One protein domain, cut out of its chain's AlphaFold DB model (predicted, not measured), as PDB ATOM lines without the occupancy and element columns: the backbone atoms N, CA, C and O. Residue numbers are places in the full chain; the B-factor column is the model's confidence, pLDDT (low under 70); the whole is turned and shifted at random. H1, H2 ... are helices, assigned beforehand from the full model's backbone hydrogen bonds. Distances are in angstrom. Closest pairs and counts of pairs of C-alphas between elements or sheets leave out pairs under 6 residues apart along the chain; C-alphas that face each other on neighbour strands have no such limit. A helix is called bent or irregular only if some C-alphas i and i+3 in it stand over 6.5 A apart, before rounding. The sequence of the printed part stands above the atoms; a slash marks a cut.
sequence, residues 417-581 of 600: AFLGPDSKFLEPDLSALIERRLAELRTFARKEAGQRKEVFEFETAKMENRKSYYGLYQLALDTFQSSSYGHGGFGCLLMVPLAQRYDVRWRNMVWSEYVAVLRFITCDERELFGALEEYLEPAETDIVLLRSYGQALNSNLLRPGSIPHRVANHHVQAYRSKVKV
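Overview. This is residues 417 to 581 of the 600 residues of an uncharacterized protein of Anopheles arabiensis (UniProt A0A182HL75). Short helices, mostly crossing one another, gather round H3, which lies nearest to the middle, with H2, H4 and H5 about it. The long helix H1 lies at one end of this body, and H7 and H8 cross as a pair at the other, where residues 576 to 581 of H8 stick out. The printed part has 165 residues with eight named helices, H1 to H8 in order along the chain, and no named strand; its class is all helix. It is compact, with a radius of gyration of the C-alphas of 16.0 A, and spans 53 by 37 by 30 A.

Along the chain. H1, residues 428 to 448, begins at C-alpha 428 (263.726, 312.521, 187.998) and is 30.2 A long. Residues 449 to 468 have no named element, but residues 462 to 463 pair with 467 to 468, antiparallel. H2, residues 469 to 483, is 20.2 A long. H3, residues 488 to 498, begins at C-alpha 488 (268.529, 300.369, 193.175), is 15.7 A long and is irregular: C-alphas 494 and 497 are 7.0 A apart. H4 holds residues 504 to 513, H5 residues 515 to 520 and H6 residues 533 to 536. H7, residues 543 to 554, is 16.6 A long. H8, residues 563 to 581, is 27.3 A long and ends at C-alpha 581 (277.844, 266.779, 210.355).

Arrangement. H1, with residues 434 to 438 alone, only just touches the hub H3, with 3 pairs of C-alphas within 8 A; the closest C-alphas, of Glu 435 and Gly 489, are 6.4 A apart. H2 and H3 form a helical hairpin at a steep tilt of 38 degrees, opposite ways, closest at C-alphas 477 and 494, 7.4 A apart. H3 and H4 touch only at the corner, closest at C-alphas 498 and 507, 5.3 A apart. H2, with residues 477 to 481 alone, touches H5, closest at C-alphas 481 and 517, 5.3 A apart. H4 touches H7 at a steep tilt of 40 degrees, the same way, closest at C-alphas 508 and 545, 5.9 A apart. H7 touches H8 at a steep tilt of 61 degrees, opposite ways, closest at C-alphas 549 and 568, 4.8 A apart. H8, with residues 567 to 571 alone, touches H6, closest at C-alphas 567 and 536, 5.8 A apart. H1 is apart from H8. In H1, H2, H4, H7 and H8 every O i to N i+4 pair is within hydrogen-bond range; in H3 5 of 7 are, in H5 0 of 2, with 3 of 3 O i to N i+3 pairs in range, and H6 is too short for such a pair.

Size, cuts and confidence. The C-alphas farthest apart, of Asp 429 and Val 581, are 54.3 A apart. The printed part has no cut. The links H1 to H2, 20 residues, and H5 to H6, 12 residues, are long. Residues 576 to 581 of H8 stand free. The mean pLDDT of the printed part is 92.4, and residues 580 to 581 are under 70.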
ATOM      1  N   ALA A 417     265.687 299.965 179.316       96.44
ATOM      2  CA  ALA A 417     265.572 301.369 179.721       96.44
ATOM      3  C   ALA A 417     266.815 301.902 180.465       96.44
ATOM      4  O   ALA A 417     267.032 303.110 180.476       96.44
ATOM      5  N   PHE A 418     267.641 301.022 181.042       95.56
ATOM      6  CA  PHE A 418     268.907 301.377 181.694       95.56
ATOM      7  C   PHE A 418     270.125 301.327 180.759       95.56
ATOM      8  O   PHE A 418     271.208 301.747 181.154       95.56
ATOM      9  N   LEU A 419     269.973 300.829 179.527       94.38
ATOM     10  CA  LEU A 419     271.085 300.622 178.583       94.38
ATOM     11  C   LEU A 419     271.327 301.819 177.656       94.38
ATOM     12  O   LEU A 419     271.995 301.697 176.630       94.38
ATOM     13  N   GLY A 420     270.736 302.966 177.978       89.12
ATOM     14  CA  GLY A 420     270.917 304.188 177.213       89.12
ATOM     15  C   GLY A 420     272.306 304.808 177.430       89.12
ATOM     16  O   GLY A 420     272.773 304.861 178.571       89.12
ATOM     17  N   PRO A 421     272.984 305.274 176.364       84.81
ATOM     18  CA  PRO A 421     274.344 305.810 176.460       84.81
ATOM     19  C   PRO A 421     274.434 307.091 177.302       84.81
ATOM     20  O   PRO A 421     275.464 307.336 177.926       84.81
ATOM     21  N   ASP A 422     273.364 307.887 177.355       87.31
ATOM     22  CA  ASP A 422     273.349 309.187 178.030       87.31
ATOM     23  C   ASP A 422     272.873 309.083 179.491       87.31
ATOM     24  O   ASP A 422     272.741 310.101 180.176       87.31
ATOM     25  N   SER A 423     272.599 307.865 179.981       91.19
ATOM     26  CA  SER A 423     272.126 307.594 181.348       91.19
ATOM     27  C   SER A 423     270.896 308.426 181.748       91.19
ATOM     28  O   SER A 423     270.756 308.858 182.897       91.19
ATOM     29  N   LYS A 424     269.966 308.656 180.810       94.12
ATOM     30  CA  LYS A 424     268.761 309.476 181.031       94.12
ATOM     31  C   LYS A 424     267.787 308.866 182.024       94.12
ATOM     32  O   LYS A 424     266.934 309.579 182.542       94.12
ATOM     33  N   PHE A 425     267.943 307.589 182.361       93.56
ATOM     34  CA  PHE A 425     267.209 306.954 183.455       93.56
ATOM     35  C   PHE A 425     267.409 307.654 184.815       93.56
ATOM     36  O   PHE A 425     266.583 307.464 185.701       93.56
ATOM     37  N   LEU A 426     268.464 308.467 184.986       93.88
ATOM     38  CA  LEU A 426     268.697 309.278 186.188       93.88
ATOM     39  C   LEU A 426     267.834 310.548 186.258       93.88
ATOM     40  O   LEU A 426     267.743 311.161 187.321       93.88
ATOM     41  N   GLU A 427     267.225 310.982 185.148       95.06
ATOM     42  CA  GLU A 427     266.348 312.154 185.165       95.06
ATOM     43  C   GLU A 427     265.132 311.874 186.068       95.06
ATOM     44  O   GLU A 427     264.525 310.808 185.932       95.06
ATOM     45  N   PRO A 428     264.733 312.800 186.968       93.88
ATOM     46  CA  PRO A 428     263.726 312.521 187.998       93.88
ATOM     47  C   PRO A 428     262.413 311.946 187.456       93.88
ATOM     48  O   PRO A 428     261.883 310.982 188.008       93.88
ATOM     49  N   ASP A 429     261.925 312.488 186.340       92.75
ATOM     50  CA  ASP A 429     260.673 312.054 185.715       92.75
ATOM     51  C   ASP A 429     260.772 310.637 185.129       92.75
ATOM     52  O   ASP A 429     259.824 309.850 185.216       92.75
ATOM     53  N   LEU A 430     261.918 310.294 184.533       94.19
ATOM     54  CA  LEU A 430     262.155 308.982 183.931       94.19
ATOM     55  C   LEU A 430     262.465 307.932 184.995       94.19
ATOM     56  O   LEU A 430     261.923 306.831 184.921       94.19
ATOM     57  N   SER A 431     263.254 308.283 186.009       94.69
ATOM     58  CA  SER A 431     263.520 307.425 187.164       94.69
ATOM     59  C   SER A 431     262.215 307.068 187.880       94.69
ATOM     60  O   SER A 431     261.915 305.890 188.068       94.69
ATOM     61  N   ALA A 432     261.358 308.060 188.165       94.81
ATOM     62  CA  ALA A 432     260.056 307.826 188.790       94.81
ATOM     63  C   ALA A 432     259.139 306.931 187.937       94.81
ATOM     64  O   ALA A 432     258.433 306.071 188.470       94.81
ATOM     65  N   LEU A 433     259.155 307.105 186.611       95.50
ATOM     66  CA  LEU A 433     258.420 306.244 185.686       95.50
ATOM     67  C   LEU A 433     258.941 304.803 185.714       95.50
ATOM     68  O   LEU A 433     258.142 303.875 185.834       95.50
ATOM     69  N   ILE A 434     260.258 304.608 185.608       96.25
ATOM     70  CA  ILE A 434     260.886 303.281 185.620       96.25
ATOM     71  C   ILE A 434     260.591 302.575 186.946       96.25
ATOM     72  O   ILE A 434     260.120 301.439 186.929       96.25
ATOM     73  N   GLU A 435     260.769 303.252 188.081       95.56
ATOM     74  CA  GLU A 435     260.486 302.693 189.407       95.56
ATOM     75  C   GLU A 435     259.011 302.320 189.583       95.56
ATOM     76  O   GLU A 435     258.694 301.255 190.121       95.56
ATOM     77  N   ARG A 436     258.085 303.135 189.058       95.25
ATOM     78  CA  ARG A 436     256.658 302.790 189.045       95.25
ATOM     79  C   ARG A 436     256.400 301.502 188.262       95.25
ATOM     80  O   ARG A 436     255.723 300.611 188.775       95.25
ATOM     81  N   ARG A 437     256.950 301.373 187.049       96.00
ATOM     82  CA  ARG A 437     256.780 300.162 186.223       96.00
ATOM     83  C   ARG A 437     257.474 298.938 186.838       96.00
ATOM     84  O   ARG A 437     256.936 297.832 186.762       96.00
ATOM     85  N   LEU A 438     258.617 299.117 187.503       96.38
ATOM     86  CA  LEU A 438     259.282 298.063 188.277       96.38
ATOM     87  C   LEU A 438     258.408 297.588 189.440       96.38
ATOM     88  O   LEU A 438     258.249 296.384 189.634       96.38
ATOM     89  N   ALA A 439     257.805 298.512 190.191       95.38
ATOM     90  CA  ALA A 439     256.903 298.178 191.287       95.38
ATOM     91  C   ALA A 439     255.666 297.400 190.803       95.38
ATOM     92  O   ALA A 439     255.273 296.415 191.429       95.38
ATOM     93  N   GLU A 440     255.084 297.780 189.663       94.06
ATOM     94  CA  GLU A 440     253.996 297.027 189.027       94.06
ATOM     95  C   GLU A 440     254.415 295.595 188.671       94.06
ATOM     96  O   GLU A 440     253.741 294.639 189.059       94.06
ATOM     97  N   LEU A 441     255.551 295.415 187.991       95.25
ATOM     98  CA  LEU A 441     256.021 294.077 187.624       95.25
ATOM     99  C   LEU A 441     256.367 293.238 188.865       95.25
ATOM    100  O   LEU A 441     256.077 292.045 188.903       95.25
ATOM    101  N   ARG A 442     256.925 293.863 189.905       93.94
ATOM    102  CA  ARG A 442     257.229 293.231 191.194       93.94
ATOM    103  C   ARG A 442     255.968 292.754 191.905       93.94
ATOM    104  O   ARG A 442     255.913 291.617 192.363       93.94
ATOM    105  N   THR A 443     254.947 293.605 192.006       93.12
ATOM    106  CA  THR A 443     253.667 293.224 192.628       93.12
ATOM    107  C   THR A 443     252.982 292.094 191.868       93.12
ATOM    108  O   THR A 443     252.486 291.159 192.497       93.12
ATOM    109  N   PHE A 444     253.025 292.127 190.535       91.62
ATOM    110  CA  PHE A 444     252.558 291.025 189.703       91.62
ATOM    111  C   PHE A 444     253.340 289.733 189.987       91.62
ATOM    112  O   PHE A 444     252.737 288.704 190.283       91.62
ATOM    113  N   ALA A 445     254.674 289.795 189.979       91.75
ATOM    114  CA  ALA A 445     255.524 288.626 190.183       91.75
ATOM    115  C   ALA A 445     255.312 287.969 191.554       91.75
ATOM    116  O   ALA A 445     255.187 286.751 191.637       91.75
ATOM    117  N   ARG A 446     255.182 288.766 192.621       89.56
ATOM    118  CA  ARG A 446     254.891 288.262 193.975       89.56
ATOM    119  C   ARG A 446     253.534 287.570 194.068       89.56
ATOM    120  O   ARG A 446     253.401 286.588 194.792       89.56
ATOM    121  N   LYS A 447     252.529 288.065 193.341       88.81
ATOM    122  CA  LYS A 447     251.203 287.438 193.290       88.81
ATOM    123  C   LYS A 447     251.248 286.092 192.560       88.81
ATOM    124  O   LYS A 447     250.678 285.121 193.049       88.81
ATOM    125  N   GLU A 448     251.947 286.027 191.429       85.44
ATOM    126  CA  GLU A 448     252.087 284.796 190.637       85.44
ATOM    127  C   GLU A 448     253.003 283.761 191.301       85.44
ATOM    128  O   GLU A 448     252.787 282.564 191.132       85.44
ATOM    129  N   ALA A 449     253.983 284.188 192.101       79.88
ATOM    130  CA  ALA A 449     254.909 283.302 192.807       79.88
ATOM    131  C   ALA A 449     254.215 282.305 193.754       79.88
ATOM    132  O   ALA A 449     254.776 281.246 194.025       79.88
ATOM    133  N   GLY A 450     253.007 282.618 194.240       73.62
ATOM    134  CA  GLY A 450     252.189 281.691 195.033       73.62
ATOM    135  C   GLY A 450     251.422 280.650 194.207       73.62
ATOM    136  O   GLY A 450     250.864 279.719 194.778       73.62
ATOM    137  N   GLN A 451     251.364 280.806 192.881       76.69
ATOM    138  CA  GLN A 451     250.572 279.969 191.970       76.69
ATOM    139  C   GLN A 451     251.436 279.204 190.963       76.69
ATOM    140  O   GLN A 451     251.085 278.096 190.561       76.69
ATOM    141  N   ARG A 452     252.567 279.785 190.547       77.25
ATOM    142  CA  ARG A 452     253.487 279.235 189.549       77.25
ATOM    143  C   ARG A 452     254.876 279.047 190.149       77.25
ATOM    144  O   ARG A 452     255.372 279.904 190.879       77.25
ATOM    145  N   LYS A 453     255.532 277.941 189.783       75.62
ATOM    146  CA  LYS A 453     256.919 277.651 190.186       75.62
ATOM    147  C   LYS A 453     257.892 278.695 189.621       75.62
ATOM    148  O   LYS A 453     258.712 279.245 190.356       75.62
ATOM    149  N   GLU A 454     257.750 279.009 188.337       83.06
ATOM    150  CA  GLU A 454     258.568 279.982 187.612       83.06
ATOM    151  C   GLU A 454     257.663 281.090 187.065       83.06
ATOM    152  O   GLU A 454     256.680 280.823 186.375       83.06
ATOM    153  N   VAL A 455     257.963 282.337 187.436       89.50
ATOM    154  CA  VAL A 455     257.227 283.526 186.968       89.50
ATOM    155  C   VAL A 455     257.847 284.071 185.683       89.50
ATOM    156  O   VAL A 455     257.136 284.566 184.809       89.50
ATOM    157  N   PHE A 456     259.175 283.989 185.583       94.12
ATOM    158  CA  PHE A 456     259.949 284.453 184.441       94.12
ATOM    159  C   PHE A 456     260.572 283.264 183.707       94.12
ATOM    160  O   PHE A 456     261.321 282.486 184.289       94.12
ATOM    161  N   GLU A 457     260.289 283.156 182.413       92.69
ATOM    162  CA  GLU A 457     260.881 282.170 181.508       92.69
ATOM    163  C   GLU A 457     262.082 282.770 180.765       92.69
ATOM    164  O   GLU A 457     261.920 283.465 179.763       92.69
ATOM    165  N   PHE A 458     263.300 282.534 181.255       95.06
ATOM    166  CA  PHE A 458     264.513 283.138 180.681       95.06
ATOM    167  C   PHE A 458     265.071 282.405 179.452       95.06
ATOM    168  O   PHE A 458     265.838 282.987 178.686       95.06
ATOM    169  N   GLU A 459     264.707 281.139 179.250       90.56
ATOM    170  CA  GLU A 459     265.249 280.297 178.173       90.56
ATOM    171  C   GLU A 459     264.635 280.604 176.806       90.56
ATOM    172  O   GLU A 459     265.320 280.634 175.781       90.56
ATOM    173  N   THR A 460     263.324 280.823 176.791       88.88
ATOM    174  CA  THR A 460     262.511 280.960 175.577       88.88
ATOM    175  C   THR A 460     262.316 282.419 175.176       88.88
ATOM    176  O   THR A 460     262.145 282.714 173.989       88.88
ATOM    177  N   ALA A 461     262.376 283.343 176.139       89.88
ATOM    178  CA  ALA A 461     262.089 284.753 175.923       89.88
ATOM    179  C   ALA A 461     263.107 285.437 174.998       89.88
ATOM    180  O   ALA A 461     264.332 285.342 175.159       89.88
ATOM    181  N   LYS A 462     262.577 286.194 174.032       90.25
ATOM    182  CA  LYS A 462     263.363 287.001 173.098       90.25
ATOM    183  C   LYS A 462     262.722 288.369 172.909       90.25
ATOM    184  O   LYS A 462     261.634 288.472 172.351       90.25
ATOM    185  N   MET A 463     263.450 289.428 173.253       89.00
ATOM    186  CA  MET A 463     263.048 290.789 172.910       89.00
ATOM    187  C   MET A 463     263.107 290.949 171.395       89.00
ATOM    188  O   MET A 463     264.117 290.633 170.750       89.00
ATOM    189  N   GLU A 464     261.991 291.396 170.822       83.81
ATOM    190  CA  GLU A 464     261.840 291.565 169.381       83.81
ATOM    191  C   GLU A 464     262.281 290.305 168.598       83.81
ATOM    192  O   GLU A 464     262.776 290.414 167.477       83.81
ATOM    193  N   ASN A 465     262.054 289.071 169.117       80.88
ATOM    194  CA  ASN A 465     262.473 287.757 168.540       80.88
ATOM    195  C   ASN A 465     263.921 287.750 168.017       80.88
ATOM    196  O   ASN A 465     264.266 286.956 167.143       80.88
ATOM    197  N   ARG A 466     264.751 288.664 168.514       85.88
ATOM    198  CA  ARG A 466     266.110 288.908 168.040       85.88
ATOM    199  C   ARG A 466     267.070 288.715 169.194       85.88
ATOM    200  O   ARG A 466     267.932 287.847 169.130       85.88
ATOM    201  N   LYS A 467     266.880 289.479 170.269       92.75
ATOM    202  CA  LYS A 467     267.776 289.472 171.423       92.75
ATOM    203  C   LYS A 467     267.256 288.504 172.480       92.75
ATOM    204  O   LYS A 467     266.165 288.700 173.009       92.75
ATOM    205  N   SER A 468     268.019 287.452 172.771       95.50
ATOM    206  CA  SER A 468     267.712 286.525 173.867       95.50
ATOM    207  C   SER A 468     267.858 287.209 175.226       95.50
ATOM    208  O   SER A 468     268.629 288.163 175.360       95.50
ATOM    209  N   TYR A 469     267.164 286.690 176.243       97.06
ATOM    210  CA  TYR A 469     267.370 287.139 177.622       97.06
ATOM    211  C   TYR A 469     268.838 287.023 178.042       97.06
ATOM    212  O   TYR A 469     269.393 287.994 178.540       97.06
ATOM    213  N   TYR A 470     269.496 285.896 177.742       96.69
ATOM    214  CA  TYR A 470     270.919 285.693 178.045       96.69
ATOM    215  C   TYR A 470     271.806 286.825 177.509       96.69
ATOM    216  O   TYR A 470     272.532 287.460 178.270       96.69
ATOM    217  N   GLY A 471     271.692 287.137 176.214       95.75
ATOM    218  CA  GLY A 471     272.515 288.178 175.609       95.75
ATOM    219  C   GLY A 471     272.173 289.582 176.107       95.75
ATOM    220  O   GLY A 471     273.031 290.460 176.082       95.75
ATOM    221  N   LEU A 472     270.920 289.836 176.503       97.19
ATOM    222  CA  LEU A 472     270.526 291.122 177.088       97.19
ATOM    223  C   LEU A 472     271.057 291.258 178.515       97.19
ATOM    224  O   LEU A 472     271.498 292.331 178.904       97.19
ATOM    225  N   TYR A 473     271.028 290.169 179.277       97.75
ATOM    226  CA  TYR A 473     271.471 290.138 180.660       97.75
ATOM    227  C   TYR A 473     272.980 290.379 180.780       97.75
ATOM    228  O   TYR A 473     273.389 291.173 181.617       97.75
ATOM    229  N   GLN A 474     273.797 289.794 179.898       96.38
ATOM    230  CA  GLN A 474     275.231 290.114 179.820       96.38
ATOM    231  C   GLN A 474     275.464 291.605 179.555       96.38
ATOM    232  O   GLN A 474     276.170 292.265 180.308       96.38
ATOM    233  N   LEU A 475     274.761 292.160 178.563       95.56
ATOM    234  CA  LEU A 475     274.848 293.583 178.235       95.56
ATOM    235  C   LEU A 475     274.446 294.475 179.421       95.56
ATOM    236  O   LEU A 475     275.043 295.527 179.654       95.56
ATOM    237  N   ALA A 476     273.448 294.039 180.191       96.69
ATOM    238  CA  ALA A 476     272.999 294.717 181.394       96.69
ATOM    239  C   ALA A 476     274.035 294.646 182.523       96.69
ATOM    240  O   ALA A 476     274.245 295.653 183.190       96.69
ATOM    241  N   LEU A 477     274.710 293.509 182.712       96.81
ATOM    242  CA  LEU A 477     275.802 293.369 183.679       96.81
ATOM    243  C   LEU A 477     276.994 294.268 183.322       96.81
ATOM    244  O   LEU A 477     277.478 294.993 184.192       96.81
ATOM    245  N   ASP A 478     277.404 294.283 182.050       94.69
ATOM    246  CA  ASP A 478     278.473 295.152 181.541       94.69
ATOM    247  C   ASP A 478     278.151 296.627 181.800       94.69
ATOM    248  O   ASP A 478     278.919 297.352 182.435       94.69
ATOM    249  N   THR A 479     276.955 297.048 181.377       94.12
ATOM    250  CA  THR A 479     276.480 298.426 181.563       94.12
ATOM    251  C   THR A 479     276.354 298.782 183.037       94.12
ATOM    252  O   THR A 479     276.633 299.911 183.445       94.12
ATOM    253  N   PHE A 480     275.940 297.828 183.874       94.62
ATOM    254  CA  PHE A 480     275.795 298.086 185.295       94.62
ATOM    255  C   PHE A 480     277.149 298.326 185.961       94.62
ATOM    256  O   PHE A 480     277.279 299.228 186.792       94.62
ATOM    257  N   GLN A 481     278.166 297.554 185.581       90.75
ATOM    258  CA  GLN A 481     279.518 297.727 186.098       90.75
ATOM    259  C   GLN A 481     280.147 299.052 185.647       90.75
ATOM    260  O   GLN A 481     280.896 299.654 186.416       90.75
ATOM    261  N   SER A 482     279.849 299.521 184.430       88.25
ATOM    262  CA  SER A 482     280.432 300.753 183.886       88.25
ATOM    263  C   SER A 482     279.702 302.029 184.304       88.25
ATOM    264  O   SER A 482     280.344 303.050 184.544       88.25
ATOM    265  N   SER A 483     278.368 302.002 184.347       88.25
ATOM    266  CA  SER A 483     277.545 303.220 184.327       88.25
ATOM    267  C   SER A 483     276.185 303.079 185.027       88.25
ATOM    268  O   SER A 483     275.248 303.806 184.709       88.25
ATOM    269  N   SER A 484     276.046 302.182 186.014       85.50
ATOM    270  CA  SER A 484     274.796 302.062 186.801       85.50
ATOM    271  C   SER A 484     274.569 303.165 187.826       85.50
ATOM    272  O   SER A 484     273.442 303.330 188.294       85.50
ATOM    273  N   TYR A 485     275.638 303.835 188.271       86.19
ATOM    274  CA  TYR A 485     275.629 304.724 189.439       86.19
ATOM    275  C   TYR A 485     275.053 304.070 190.716       86.19
ATOM    276  O   TYR A 485     274.612 304.766 191.627       86.19
ATOM    277  N   GLY A 486     275.045 302.730 190.794       83.62
ATOM    278  CA  GLY A 486     274.452 301.991 191.911       83.62
ATOM    279  C   GLY A 486     272.935 302.174 192.044       83.62
ATOM    280  O   GLY A 486     272.422 302.145 193.163       83.62
ATOM    281  N   HIS A 487     272.218 302.400 190.936       91.56
ATOM    282  CA  HIS A 487     270.765 302.583 190.936       91.56
ATOM    283  C   HIS A 487     270.035 301.326 191.445       91.56
ATOM    284  O   HIS A 487     270.159 300.245 190.859       91.56
ATOM    285  N   GLY A 488     269.226 301.476 192.501       90.88
ATOM    286  CA  GLY A 488     268.529 300.369 193.175       90.88
ATOM    287  C   GLY A 488     267.632 299.558 192.237       90.88
ATOM    288  O   GLY A 488     267.763 298.334 192.169       90.88
ATOM    289  N   GLY A 489     266.810 300.227 191.418       92.62
ATOM    290  CA  GLY A 489     265.968 299.567 190.417       92.62
ATOM    291  C   GLY A 489     266.739 298.765 189.367       92.62
ATOM    292  O   GLY A 489     266.294 297.691 188.968       92.62
ATOM    293  N   PHE A 490     267.934 299.215 188.967       95.19
ATOM    294  CA  PHE A 490     268.750 298.462 188.017       95.19
ATOM    295  C   PHE A 490     269.369 297.237 188.710       95.19
ATOM    296  O   PHE A 490     269.287 296.121 188.202       95.19
ATOM    297  N   GLY A 491     269.877 297.409 189.935       95.38
ATOM    298  CA  GLY A 491     270.388 296.300 190.742       95.38
ATOM    299  C   GLY A 491     269.326 295.230 191.013       95.38
ATOM    300  O   GLY A 491     269.608 294.039 190.906       95.38
ATOM    301  N   CYS A 492     268.079 295.630 191.287       94.88
ATOM    302  CA  CYS A 492     267.006 294.679 191.576       94.88
ATOM    303  C   CYS A 492     266.603 293.837 190.352       94.88
ATOM    304  O   CYS A 492     266.261 292.666 190.513       94.88
ATOM    305  N   LEU A 493     266.704 294.392 189.135       96.56
ATOM    306  CA  LEU A 493     266.517 293.650 187.884       96.56
ATOM    307  C   LEU A 493     267.593 292.573 187.702       96.56
ATOM    308  O   LEU A 493     267.282 291.457 187.290       96.56
ATOM    309  N   LEU A 494     268.845 292.891 188.045       96.69
ATOM    310  CA  LEU A 494     269.953 291.936 187.977       96.69
ATOM    311  C   LEU A 494     269.838 290.825 189.024       96.69
ATOM    312  O   LEU A 494     270.301 289.714 188.803       96.69
ATOM    313  N   MET A 495     269.176 291.085 190.151       96.88
ATOM    314  CA  MET A 495     268.941 290.053 191.158       96.88
ATOM    315  C   MET A 495     267.913 289.006 190.707       96.88
ATOM    316  O   MET A 495     268.001 287.869 191.153       96.88
ATOM    317  N   VAL A 496     266.972 289.322 189.808       96.31
ATOM    318  CA  VAL A 496     265.839 288.431 189.474       96.31
ATOM    319  C   VAL A 496     266.239 286.987 189.127       96.31
ATOM    320  O   VAL A 496     265.696 286.074 189.755       96.31
ATOM    321  N   PRO A 497     267.169 286.721 188.188       96.50
ATOM    322  CA  PRO A 497     267.533 285.349 187.836       96.50
ATOM    323  C   PRO A 497     268.424 284.662 188.888       96.50
ATOM    324  O   PRO A 497     268.741 283.486 188.738       96.50
ATOM    325  N   LEU A 498     268.837 285.366 189.953       96.75
ATOM    326  CA  LEU A 498     269.701 284.826 191.008       96.75
ATOM    327  C   LEU A 498     268.933 284.114 192.126       96.75
ATOM    328  O   LEU A 498     269.562 283.476 192.970       96.75
ATOM    329  N   ALA A 499     267.601 284.192 192.143       95.19
ATOM    330  CA  ALA A 499     266.792 283.390 193.057       95.19
ATOM    331  C   ALA A 499     267.002 281.886 192.791       95.19
ATOM    332  O   ALA A 499     267.157 281.458 191.645       95.19
ATOM    333  N   GLN A 500     266.976 281.069 193.845       94.50
ATOM    334  CA  GLN A 500     267.287 279.634 193.810       94.50
ATOM    335  C   GLN A 500     266.335 278.821 192.931       94.50
ATOM    336  O   GLN A 500     266.714 277.773 192.413       94.50
ATOM    337  N   ARG A 501     265.114 279.324 192.709       91.81
ATOM    338  CA  ARG A 501     264.118 278.707 191.822       91.81
ATOM    339  C   ARG A 501     264.546 278.646 190.348       91.81
ATOM    340  O   ARG A 501     263.994 277.834 189.615       91.81
ATOM    341  N   TYR A 502     265.472 279.505 189.919       94.25
ATOM    342  CA  TYR A 502     265.945 279.571 188.535       94.25
ATOM    343  C   TYR A 502     267.238 278.780 188.340       94.25
ATOM    344  O   TYR A 502     267.942 278.455 189.301       94.25
ATOM    345  N   ASP A 503     267.555 278.501 187.076       94.62
ATOM    346  CA  ASP A 503     268.727 277.728 186.676       94.62
ATOM    347  C   ASP A 503     270.034 278.290 187.270       94.62
ATOM    348  O   ASP A 503     270.306 279.496 187.224       94.62
ATOM    349  N   VAL A 504     270.860 277.396 187.822       95.81
ATOM    350  CA  VAL A 504     272.132 277.723 188.487       95.81
ATOM    351  C   VAL A 504     273.102 278.477 187.578       95.81
ATOM    352  O   VAL A 504     273.915 279.261 188.067       95.81
ATOM    353  N   ARG A 505     272.992 278.325 186.252       95.62
ATOM    354  CA  ARG A 505     273.846 279.020 185.280       95.62
ATOM    355  C   ARG A 505     273.825 280.542 185.442       95.62
ATOM    356  O   ARG A 505     274.849 281.187 185.235       95.62
ATOM    357  N   TRP A 506     272.686 281.119 185.840       96.56
ATOM    358  CA  TRP A 506     272.554 282.563 186.044       96.56
ATOM    359  C   TRP A 506     273.368 283.023 187.249       96.56
ATOM    360  O   TRP A 506     274.058 284.042 187.182       96.56
ATOM    361  N   ARG A 507     273.330 282.233 188.329       97.50
ATOM    362  CA  ARG A 507     274.161 282.450 189.513       97.50
ATOM    363  C   ARG A 507     275.637 282.261 189.173       97.50
ATOM    364  O   ARG A 507     276.418 283.160 189.456       97.50
ATOM    365  N   ASN A 508     276.007 281.176 188.496       96.19
ATOM    366  CA  ASN A 508     277.391 280.930 188.079       96.19
ATOM    367  C   ASN A 508     277.967 282.086 187.252       96.19
ATOM    368  O   ASN A 508     279.035 282.592 187.579       96.19
ATOM    369  N   MET A 509     277.236 282.579 186.251       96.00
ATOM    370  CA  MET A 509     277.684 283.720 185.448       96.00
ATOM    371  C   MET A 509     277.979 284.953 186.315       96.00
ATOM    372  O   MET A 509     279.058 285.532 186.221       96.00
ATOM    373  N   VAL A 510     277.063 285.350 187.206       97.12
ATOM    374  CA  VAL A 510     277.280 286.557 188.020       97.12
ATOM    375  C   VAL A 510     278.374 286.361 189.065       97.12
ATOM    376  O   VAL A 510     279.216 287.234 189.244       97.12
ATOM    377  N   TRP A 511     278.377 285.231 189.765       96.62
ATOM    378  CA  TRP A 511     279.284 285.000 190.888       96.62
ATOM    379  C   TRP A 511     280.702 284.620 190.467       96.62
ATOM    380  O   TRP A 511     281.627 284.832 191.250       96.62
ATOM    381  N   SER A 512     280.882 284.092 189.256       92.88
ATOM    382  CA  SER A 512     282.196 283.730 188.725       92.88
ATOM    383  C   SER A 512     282.751 284.779 187.757       92.88
ATOM    384  O   SER A 512     283.907 285.168 187.906       92.88
ATOM    385  N   GLU A 513     281.958 285.269 186.799       93.25
ATOM    386  CA  GLU A 513     282.447 286.165 185.733       93.25
ATOM    387  C   GLU A 513     282.214 287.649 186.058       93.25
ATOM    388  O   GLU A 513     283.101 288.474 185.850       93.25
ATOM    389  N   TYR A 514     281.057 287.991 186.636       95.69
ATOM    390  CA  TYR A 514     280.645 289.381 186.895       95.69
ATOM    391  C   TYR A 514     280.637 289.746 188.386       95.69
ATOM    392  O   TYR A 514     279.871 290.599 188.829       95.69
ATOM    393  N   VAL A 515     281.506 289.130 189.192       94.00
ATOM    394  CA  VAL A 515     281.499 289.287 190.659       94.00
ATOM    395  C   VAL A 515     281.645 290.750 191.111       94.00
ATOM    396  O   VAL A 515     281.120 291.137 192.154       94.00
ATOM    397  N   ALA A 516     282.305 291.594 190.309       91.38
ATOM    398  CA  ALA A 516     282.473 293.019 190.587       91.38
ATOM    399  C   ALA A 516     281.140 293.794 190.614       91.38
ATOM    400  O   ALA A 516     281.000 294.728 191.405       91.38
ATOM    401  N   VAL A 517     280.146 293.375 189.819       93.75
ATOM    402  CA  VAL A 517     278.787 293.952 189.781       93.75
ATOM    403  C   VAL A 517     278.139 293.901 191.163       93.75
ATOM    404  O   VAL A 517     277.510 294.868 191.592       93.75
ATOM    405  N   LEU A 518     278.333 292.801 191.899       94.06
ATOM    406  CA  LEU A 518     277.672 292.543 193.181       94.06
ATOM    407  C   LEU A 518     277.993 293.596 194.246       94.06
ATOM    408  O   LEU A 518     277.166 293.854 195.122       94.06
ATOM    409  N   ARG A 519     279.162 294.241 194.161       91.88
ATOM    410  CA  ARG A 519     279.550 295.326 195.071       91.88
ATOM    411  C   ARG A 519     278.651 296.555 194.939       91.88
ATOM    412  O   ARG A 519     278.469 297.278 195.918       91.88
ATOM    413  N   PHE A 520     278.129 296.793 193.740       92.12
ATOM    414  CA  PHE A 520     277.325 297.963 193.394       92.12
ATOM    415  C   PHE A 520     275.819 297.716 193.529       92.12
ATOM    416  O   PHE A 520     275.034 298.650 193.379       92.12
ATOM    417  N   ILE A 521     275.396 296.488 193.847       93.06
ATOM    418  CA  ILE A 521     273.990 296.184 194.124       93.06
ATOM    419  C   ILE A 521     273.620 296.741 195.502       93.06
ATOM    420  O   ILE A 521     274.069 296.261 196.544       93.06
ATOM    421  N   THR A 522     272.783 297.773 195.490       88.69
ATOM    422  CA  THR A 522     272.346 298.539 196.667       88.69
ATOM    423  C   THR A 522     270.879 298.323 197.023       88.69
ATOM    424  O   THR A 522     270.417 298.927 197.986       88.69
ATOM    425  N   CYS A 523     270.155 297.486 196.272       90.19
ATOM    426  CA  CYS A 523     268.718 297.326 196.454       90.19
ATOM    427  C   CYS A 523     268.353 296.714 197.816       90.19
ATOM    428  O   CYS A 523     269.033 295.812 198.318       90.19
ATOM    429  N   ASP A 524     267.240 297.178 198.375       91.25
ATOM    430  CA  ASP A 524     266.640 296.680 199.609       91.25
ATOM    431  C   ASP A 524     265.837 295.388 199.368       91.25
ATOM    432  O   ASP A 524     265.355 295.119 198.266       91.25
ATOM    433  N   GLU A 525     265.579 294.608 200.424       92.94
ATOM    434  CA  GLU A 525     264.743 293.394 200.331       92.94
ATOM    435  C   GLU A 525     263.351 293.678 199.747       92.94
ATOM    436  O   GLU A 525     262.823 292.912 198.941       92.94
ATOM    437  N   ARG A 526     262.762 294.827 200.103       91.50
ATOM    438  CA  ARG A 526     261.458 295.268 199.586       91.50
ATOM    439  C   ARG A 526     261.461 295.500 198.073       91.50
ATOM    440  O   ARG A 526     260.385 295.477 197.474       91.50
ATOM    441  N   GLU A 527     262.629 295.699 197.470       92.06
ATOM    442  CA  GLU A 527     262.812 295.934 196.037       92.06
ATOM    443  C   GLU A 527     263.034 294.633 195.245       92.06
ATOM    444  O   GLU A 527     262.989 294.648 194.014       92.06
ATOM    445  N   LEU A 528     263.186 293.486 195.916       93.50
ATOM    446  CA  LEU A 528     263.285 292.184 195.257       93.50
ATOM    447  C   LEU A 528     261.956 291.754 194.616       93.50
ATOM    448  O   LEU A 528     260.867 292.027 195.130       93.50
ATOM    449  N   PHE A 529     262.049 291.020 193.504       92.88
ATOM    450  CA  PHE A 529     260.894 290.440 192.800       92.88
ATOM    451  C   PHE A 529     260.257 289.242 193.517       92.88
ATOM    452  O   PHE A 529     259.093 288.941 193.269       92.88
ATOM    453  N   GLY A 530     260.989 288.624 194.443       89.38
ATOM    454  CA  GLY A 530     260.532 287.555 195.330       89.38
ATOM    455  C   GLY A 530     260.899 287.857 196.780       89.38
ATOM    456  O   GLY A 530     261.514 288.891 197.060       89.38
ATOM    457  N   ALA A 531     260.515 286.974 197.696       91.50
ATOM    458  CA  ALA A 531     260.965 287.048 199.084       91.50
ATOM    459  C   ALA A 531     262.473 286.756 199.178       91.50
ATOM    460  O   ALA A 531     263.023 286.062 198.319       91.50
ATOM    461  N   LEU A 532     263.158 287.275 200.203       94.44
ATOM    462  CA  LEU A 532     264.596 287.035 200.363       94.44
ATOM    463  C   LEU A 532     264.895 285.537 200.514       94.44
ATOM    464  O   LEU A 532     265.902 285.054 200.003       94.44
ATOM    465  N   GLU A 533     263.998 284.803 201.164       94.31
ATOM    466  CA  GLU A 533     264.075 283.361 201.379       94.31
ATOM    467  C   GLU A 533     264.258 282.600 200.064       94.31
ATOM    468  O   GLU A 533     264.981 281.616 200.030       94.31
ATOM    469  N   GLU A 534     263.709 283.090 198.952       93.25
ATOM    470  CA  GLU A 534     263.856 282.454 197.637       93.25
ATOM    471  C   GLU A 534     265.274 282.542 197.063       93.25
ATOM    472  O   GLU A 534     265.593 281.868 196.088       93.25
ATOM    473  N   TYR A 535     266.123 283.402 197.621       96.12
ATOM    474  CA  TYR A 535     267.539 283.519 197.270       96.12
ATOM    475  C   TYR A 535     268.425 282.682 198.201       96.12
ATOM    476  O   TYR A 535     269.567 282.365 197.853       96.12
ATOM    477  N   LEU A 536     267.902 282.342 199.381       96.56
ATOM    478  CA  LEU A 536     268.588 281.585 200.424       96.56
ATOM    479  C   LEU A 536     268.259 280.091 200.347       96.56
ATOM    480  O   LEU A 536     269.137 279.272 200.573       96.56
ATOM    481  N   GLU A 537     267.030 279.741 199.969       94.56
ATOM    482  CA  GLU A 537     266.525 278.373 199.988       94.56
ATOM    483  C   GLU A 537     266.052 277.893 198.602       94.56
ATOM    484  O   GLU A 537     265.375 278.640 197.889       94.56
ATOM    485  N   PRO A 538     266.333 276.629 198.229       95.25
ATOM    486  CA  PRO A 538     267.163 275.678 198.971       95.25
ATOM    487  C   PRO A 538     268.637 276.105 199.038       95.25
ATOM    488  O   PRO A 538     269.144 276.773 198.136       95.25
ATOM    489  N   ALA A 539     269.328 275.684 200.098       94.88
ATOM    490  CA  ALA A 539     270.772 275.871 200.218       94.88
ATOM    491  C   ALA A 539     271.531 275.305 198.999       94.88
ATOM    492  O   ALA A 539     271.292 274.167 198.584       94.88
ATOM    493  N   GLU A 540     272.480 276.085 198.480       96.19
ATOM    494  CA  GLU A 540     273.229 275.793 197.259       96.19
ATOM    495  C   GLU A 540     274.025 274.488 197.380       96.19
ATOM    496  O   GLU A 540     274.616 274.171 198.419       96.19
ATOM    497  N   THR A 541     274.034 273.727 196.288       94.00
ATOM    498  CA  THR A 541     274.701 272.420 196.197       94.00
ATOM    499  C   THR A 541     275.826 272.413 195.172       94.00
ATOM    500  O   THR A 541     276.716 271.565 195.258       94.00
ATOM    501  N   ASP A 542     275.838 273.371 194.241       95.56
ATOM    502  CA  ASP A 542     276.903 273.508 193.259       95.56
ATOM    503  C   ASP A 542     278.226 273.931 193.929       95.56
ATOM    504  O   ASP A 542     278.358 275.007 194.521       95.56
ATOM    505  N   ILE A 543     279.235 273.061 193.837       93.19
ATOM    506  CA  ILE A 543     280.538 273.244 194.492       93.19
ATOM    507  C   ILE A 543     281.317 274.423 193.883       93.19
ATOM    508  O   ILE A 543     282.062 275.106 194.594       93.19
ATOM    509  N   VAL A 544     281.169 274.674 192.578       94.06
ATOM    510  CA  VAL A 544     281.854 275.774 191.880       94.06
ATOM    511  C   VAL A 544     281.291 277.112 192.353       94.06
ATOM    512  O   VAL A 544     282.050 278.035 192.677       94.06
ATOM    513  N   LEU A 545     279.973 277.192 192.491       96.44
ATOM    514  CA  LEU A 545     279.283 278.366 192.997       96.44
ATOM    515  C   LEU A 545     279.582 278.617 194.478       96.44
ATOM    516  O   LEU A 545     279.908 279.741 194.855       96.44
ATOM    517  N   LEU A 546     279.586 277.573 195.314       96.56
ATOM    518  CA  LEU A 546     279.976 277.670 196.727       96.56
ATOM    519  C   LEU A 546     281.406 278.200 196.904       96.56
ATOM    520  O   LEU A 546     281.667 279.024 197.788       96.56
ATOM    521  N   ARG A 547     282.338 277.770 196.043       95.12
ATOM    522  CA  ARG A 547     283.703 278.314 196.013       95.12
ATOM    523  C   ARG A 547     283.701 279.792 195.626       95.12
ATOM    524  O   ARG A 547     284.387 280.578 196.279       95.12
ATOM    525  N   SER A 548     282.904 280.166 194.626       96.31
ATOM    526  CA  SER A 548     282.752 281.555 194.177       96.31
ATOM    527  C   SER A 548     282.179 282.453 195.285       96.31
ATOM    528  O   SER A 548     282.736 283.518 195.554       96.31
ATOM    529  N   TYR A 549     281.161 281.996 196.027       97.00
ATOM    530  CA  TYR A 549     280.644 282.693 197.215       97.00
ATOM    531  C   TYR A 549     281.729 282.910 198.273       97.00
ATOM    532  O   TYR A 549     281.904 284.024 198.772       97.00
ATOM    533  N   GLY A 550     282.487 281.859 198.606       95.00
ATOM    534  CA  GLY A 550     283.576 281.939 199.580       95.00
ATOM    535  C   GLY A 550     284.670 282.922 199.156       95.00
ATOM    536  O   GLY A 550     285.119 283.735 199.964       95.00
ATOM    537  N   GLN A 551     285.063 282.897 197.881       95.19
ATOM    538  CA  GLN A 551     286.045 283.829 197.330       95.19
ATOM    539  C   GLN A 551     285.545 285.277 197.383       95.19
ATOM    540  O   GLN A 551     286.297 286.158 197.808       95.19
ATOM    541  N   ALA A 552     284.289 285.530 197.008       95.06
ATOM    542  CA  ALA A 552     283.698 286.866 197.026       95.06
ATOM    543  C   ALA A 552     283.642 287.466 198.445       95.06
ATOM    544  O   ALA A 552     283.962 288.646 198.622       95.06
ATOM    545  N   LEU A 553     283.311 286.650 199.454       95.12
ATOM    546  CA  LEU A 553     283.321 287.046 200.869       95.12
ATOM    547  C   LEU A 553     284.732 287.391 201.362       95.12
ATOM    548  O   LEU A 553     284.922 288.412 202.015       95.12
ATOM    549  N   ASN A 554     285.729 286.571 201.018       93.00
ATOM    550  CA  ASN A 554     287.109 286.767 201.475       93.00
ATOM    551  C   ASN A 554     287.822 287.932 200.766       93.00
ATOM    552  O   ASN A 554     288.778 288.487 201.302       93.00
ATOM    553  N   SER A 555     287.369 288.302 199.566       88.94
ATOM    554  CA  SER A 555     288.039 289.291 198.708       88.94
ATOM    555  C   SER A 555     287.456 290.709 198.826       88.94
ATOM    556  O   SER A 555     287.780 291.566 198.008       88.94
ATOM    557  N   ASN A 556     286.583 290.981 199.809       83.62
ATOM    558  CA  ASN A 556     285.887 292.271 199.975       83.62
ATOM    559  C   ASN A 556     285.169 292.760 198.696       83.62
ATOM    560  O   ASN A 556     285.057 293.965 198.435       83.62
ATOM    561  N   LEU A 557     284.677 291.816 197.889       89.06
ATOM    562  CA  LEU A 557     283.926 292.106 196.664       89.06
ATOM    563  C   LEU A 557     282.443 292.364 196.949       89.06
ATOM    564  O   LEU A 557     281.719 292.813 196.071       89.06
ATOM    565  N   LEU A 558     281.993 292.127 198.181       93.81
ATOM    566  CA  LEU A 558     280.613 292.328 198.608       93.81
ATOM    567  C   LEU A 558     280.554 293.414 199.679       93.81
ATOM    568  O   LEU A 558     281.380 293.450 200.592       93.81
ATOM    569  N   ARG A 559     279.542 294.282 199.610       91.50
ATOM    570  CA  ARG A 559     279.285 295.257 200.675       91.50
ATOM    571  C   ARG A 559     278.693 294.533 201.894       91.50
ATOM    572  O   ARG A 559     277.676 293.853 201.726       91.50
ATOM    573  N   PRO A 560     279.253 294.679 203.108       91.00
ATOM    574  CA  PRO A 560     278.680 294.072 204.307       91.00
ATOM    575  C   PRO A 560     277.208 294.456 204.492       91.00
ATOM    576  O   PRO A 560     276.834 295.612 204.299       91.00
ATOM    577  N   GLY A 561     276.369 293.476 204.827       89.00
ATOM    578  CA  GLY A 561     274.925 293.667 205.024       89.00
ATOM    579  C   GLY A 561     274.083 293.751 203.743       89.00
ATOM    580  O   GLY A 561     272.864 293.627 203.830       89.00
ATOM    581  N   SER A 562     274.701 293.888 202.563       94.12
ATOM    582  CA  SER A 562     273.979 293.829 201.282       94.12
ATOM    583  C   SER A 562     273.325 292.463 201.051       94.12
ATOM    584  O   SER A 562     273.732 291.449 201.632       94.12
ATOM    585  N   ILE A 563     272.327 292.419 200.165       95.75
ATOM    586  CA  ILE A 563     271.652 291.169 199.793       95.75
ATOM    587  C   ILE A 563     272.652 290.142 199.231       95.75
ATOM    588  O   ILE A 563     272.677 289.032 199.765       95.75
ATOM    589  N   PRO A 564     273.545 290.475 198.270       97.00
ATOM    590  CA  PRO A 564     274.574 289.537 197.816       97.00
ATOM    591  C   PRO A 564     275.442 288.989 198.954       97.00
ATOM    592  O   PRO A 564     275.659 287.782 199.037       97.00
ATOM    593  N   HIS A 565     275.886 289.846 199.883       96.56
ATOM    594  CA  HIS A 565     276.672 289.409 201.041       96.56
ATOM    595  C   HIS A 565     275.920 288.380 201.894       96.56
ATOM    596  O   HIS A 565     276.495 287.374 202.310       96.56
ATOM    597  N   ARG A 566     274.630 288.609 202.154       96.62
ATOM    598  CA  ARG A 566     273.793 287.693 202.943       96.62
ATOM    599  C   ARG A 566     273.568 286.363 202.235       96.62
ATOM    600  O   ARG A 566     273.689 285.334 202.891       96.62
ATOM    601  N   VAL A 567     273.317 286.387 200.925       97.19
ATOM    602  CA  VAL A 567     273.165 285.181 200.093       97.19
ATOM    603  C   VAL A 567     274.441 284.340 200.130       97.19
ATOM    604  O   VAL A 567     274.390 283.177 200.528       97.19
ATOM    605  N   ALA A 568     275.599 284.928 199.814       97.19
ATOM    606  CA  ALA A 568     276.874 284.208 199.845       97.19
ATOM    607  C   ALA A 568     277.182 283.638 201.235       97.19
ATOM    608  O   ALA A 568     277.556 282.472 201.365       97.19
ATOM    609  N   ASN A 569     277.005 284.447 202.286       96.94
ATOM    610  CA  ASN A 569     277.283 284.017 203.651       96.94
ATOM    611  C   ASN A 569     276.358 282.869 204.087       96.94
ATOM    612  O   ASN A 569     276.842 281.901 204.669       96.94
ATOM    613  N   HIS A 570     275.062 282.938 203.775       97.12
ATOM    614  CA  HIS A 570     274.106 281.876 204.084       97.12
ATOM    615  C   HIS A 570     274.512 280.544 203.436       97.12
ATOM    616  O   HIS A 570     274.672 279.549 204.142       97.12
ATOM    617  N   HIS A 571     274.758 280.532 202.123       97.38
ATOM    618  CA  HIS A 571     275.087 279.304 201.387       97.38
ATOM    619  C   HIS A 571     276.411 278.679 201.838       97.38
ATOM    620  O   HIS A 571     276.492 277.468 202.055       97.38
ATOM    621  N   VAL A 572     277.442 279.496 202.077       96.44
ATOM    622  CA  VAL A 572     278.731 279.014 202.605       96.44
ATOM    623  C   VAL A 572     278.579 278.447 204.018       96.44
ATOM    624  O   VAL A 572     279.182 277.420 204.337       96.44
ATOM    625  N   GLN A 573     277.780 279.086 204.878       95.56
ATOM    626  CA  GLN A 573     277.515 278.582 206.224       95.56
ATOM    627  C   GLN A 573     276.712 277.278 206.195       95.56
ATOM    628  O   GLN A 573     277.092 276.327 206.876       95.56
ATOM    629  N   ALA A 574     275.663 277.194 205.376       94.62
ATOM    630  CA  ALA A 574     274.858 275.987 205.213       94.62
ATOM    631  C   ALA A 574     275.709 274.798 204.735       94.62
ATOM    632  O   ALA A 574     275.616 273.704 205.298       94.62
ATOM    633  N   TYR A 575     276.604 275.018 203.766       94.69
ATOM    634  CA  TYR A 575     277.547 273.996 203.305       94.69
ATOM    635  C   TYR A 575     278.520 273.560 204.410       94.69
ATOM    636  O   TYR A 575     278.665 272.365 204.668       94.69
ATOM    637  N   ARG A 576     279.139 274.509 205.128       92.50
ATOM    638  CA  ARG A 576     280.052 274.202 206.247       92.50
ATOM    639  C   ARG A 576     279.371 273.395 207.351       92.50
ATOM    640  O   ARG A 576     279.990 272.490 207.903       92.50
ATOM    641  N   SER A 577     278.119 273.713 207.667       90.50
ATOM    642  CA  SER A 577     277.333 272.980 208.660       90.50
ATOM    643  C   SER A 577     277.027 271.554 208.203       90.50
ATOM    644  O   SER A 577     277.169 270.636 209.002       90.50
ATOM    645  N   LYS A 578     276.698 271.334 206.921       85.69
ATOM    646  CA  LYS A 578     276.509 269.980 206.365       85.69
ATOM    647  C   LYS A 578     277.801 269.155 206.392       85.69
ATOM    648  O   LYS A 578     277.767 268.001 206.799       85.69
ATOM    649  N   VAL A 579     278.939 269.753 206.026       79.19
ATOM    650  CA  VAL A 579     280.247 269.070 206.025       79.19
ATOM    651  C   VAL A 579     280.699 268.703 207.443       79.19
ATOM    652  O   VAL A 579     281.204 267.608 207.643       79.19
ATOM    653  N   LYS A 580     280.465 269.563 208.446       69.44
ATOM    654  CA  LYS A 580     280.779 269.256 209.858       69.44
ATOM    655  C   LYS A 580     279.926 268.133 210.466       69.44
ATOM    656  O   LYS A 580     280.302 267.604 211.504       69.44
ATOM    657  N   VAL A 581     278.776 267.813 209.869       60.22
ATOM    658  CA  VAL A 581     277.844 266.779 210.355       60.22
ATOM    659  C   VAL A 581     278.097 265.415 209.687       60.22
ATOM    660  O   VAL A 581     277.594 264.407 210.175       60.22
TER     661      VAL A 581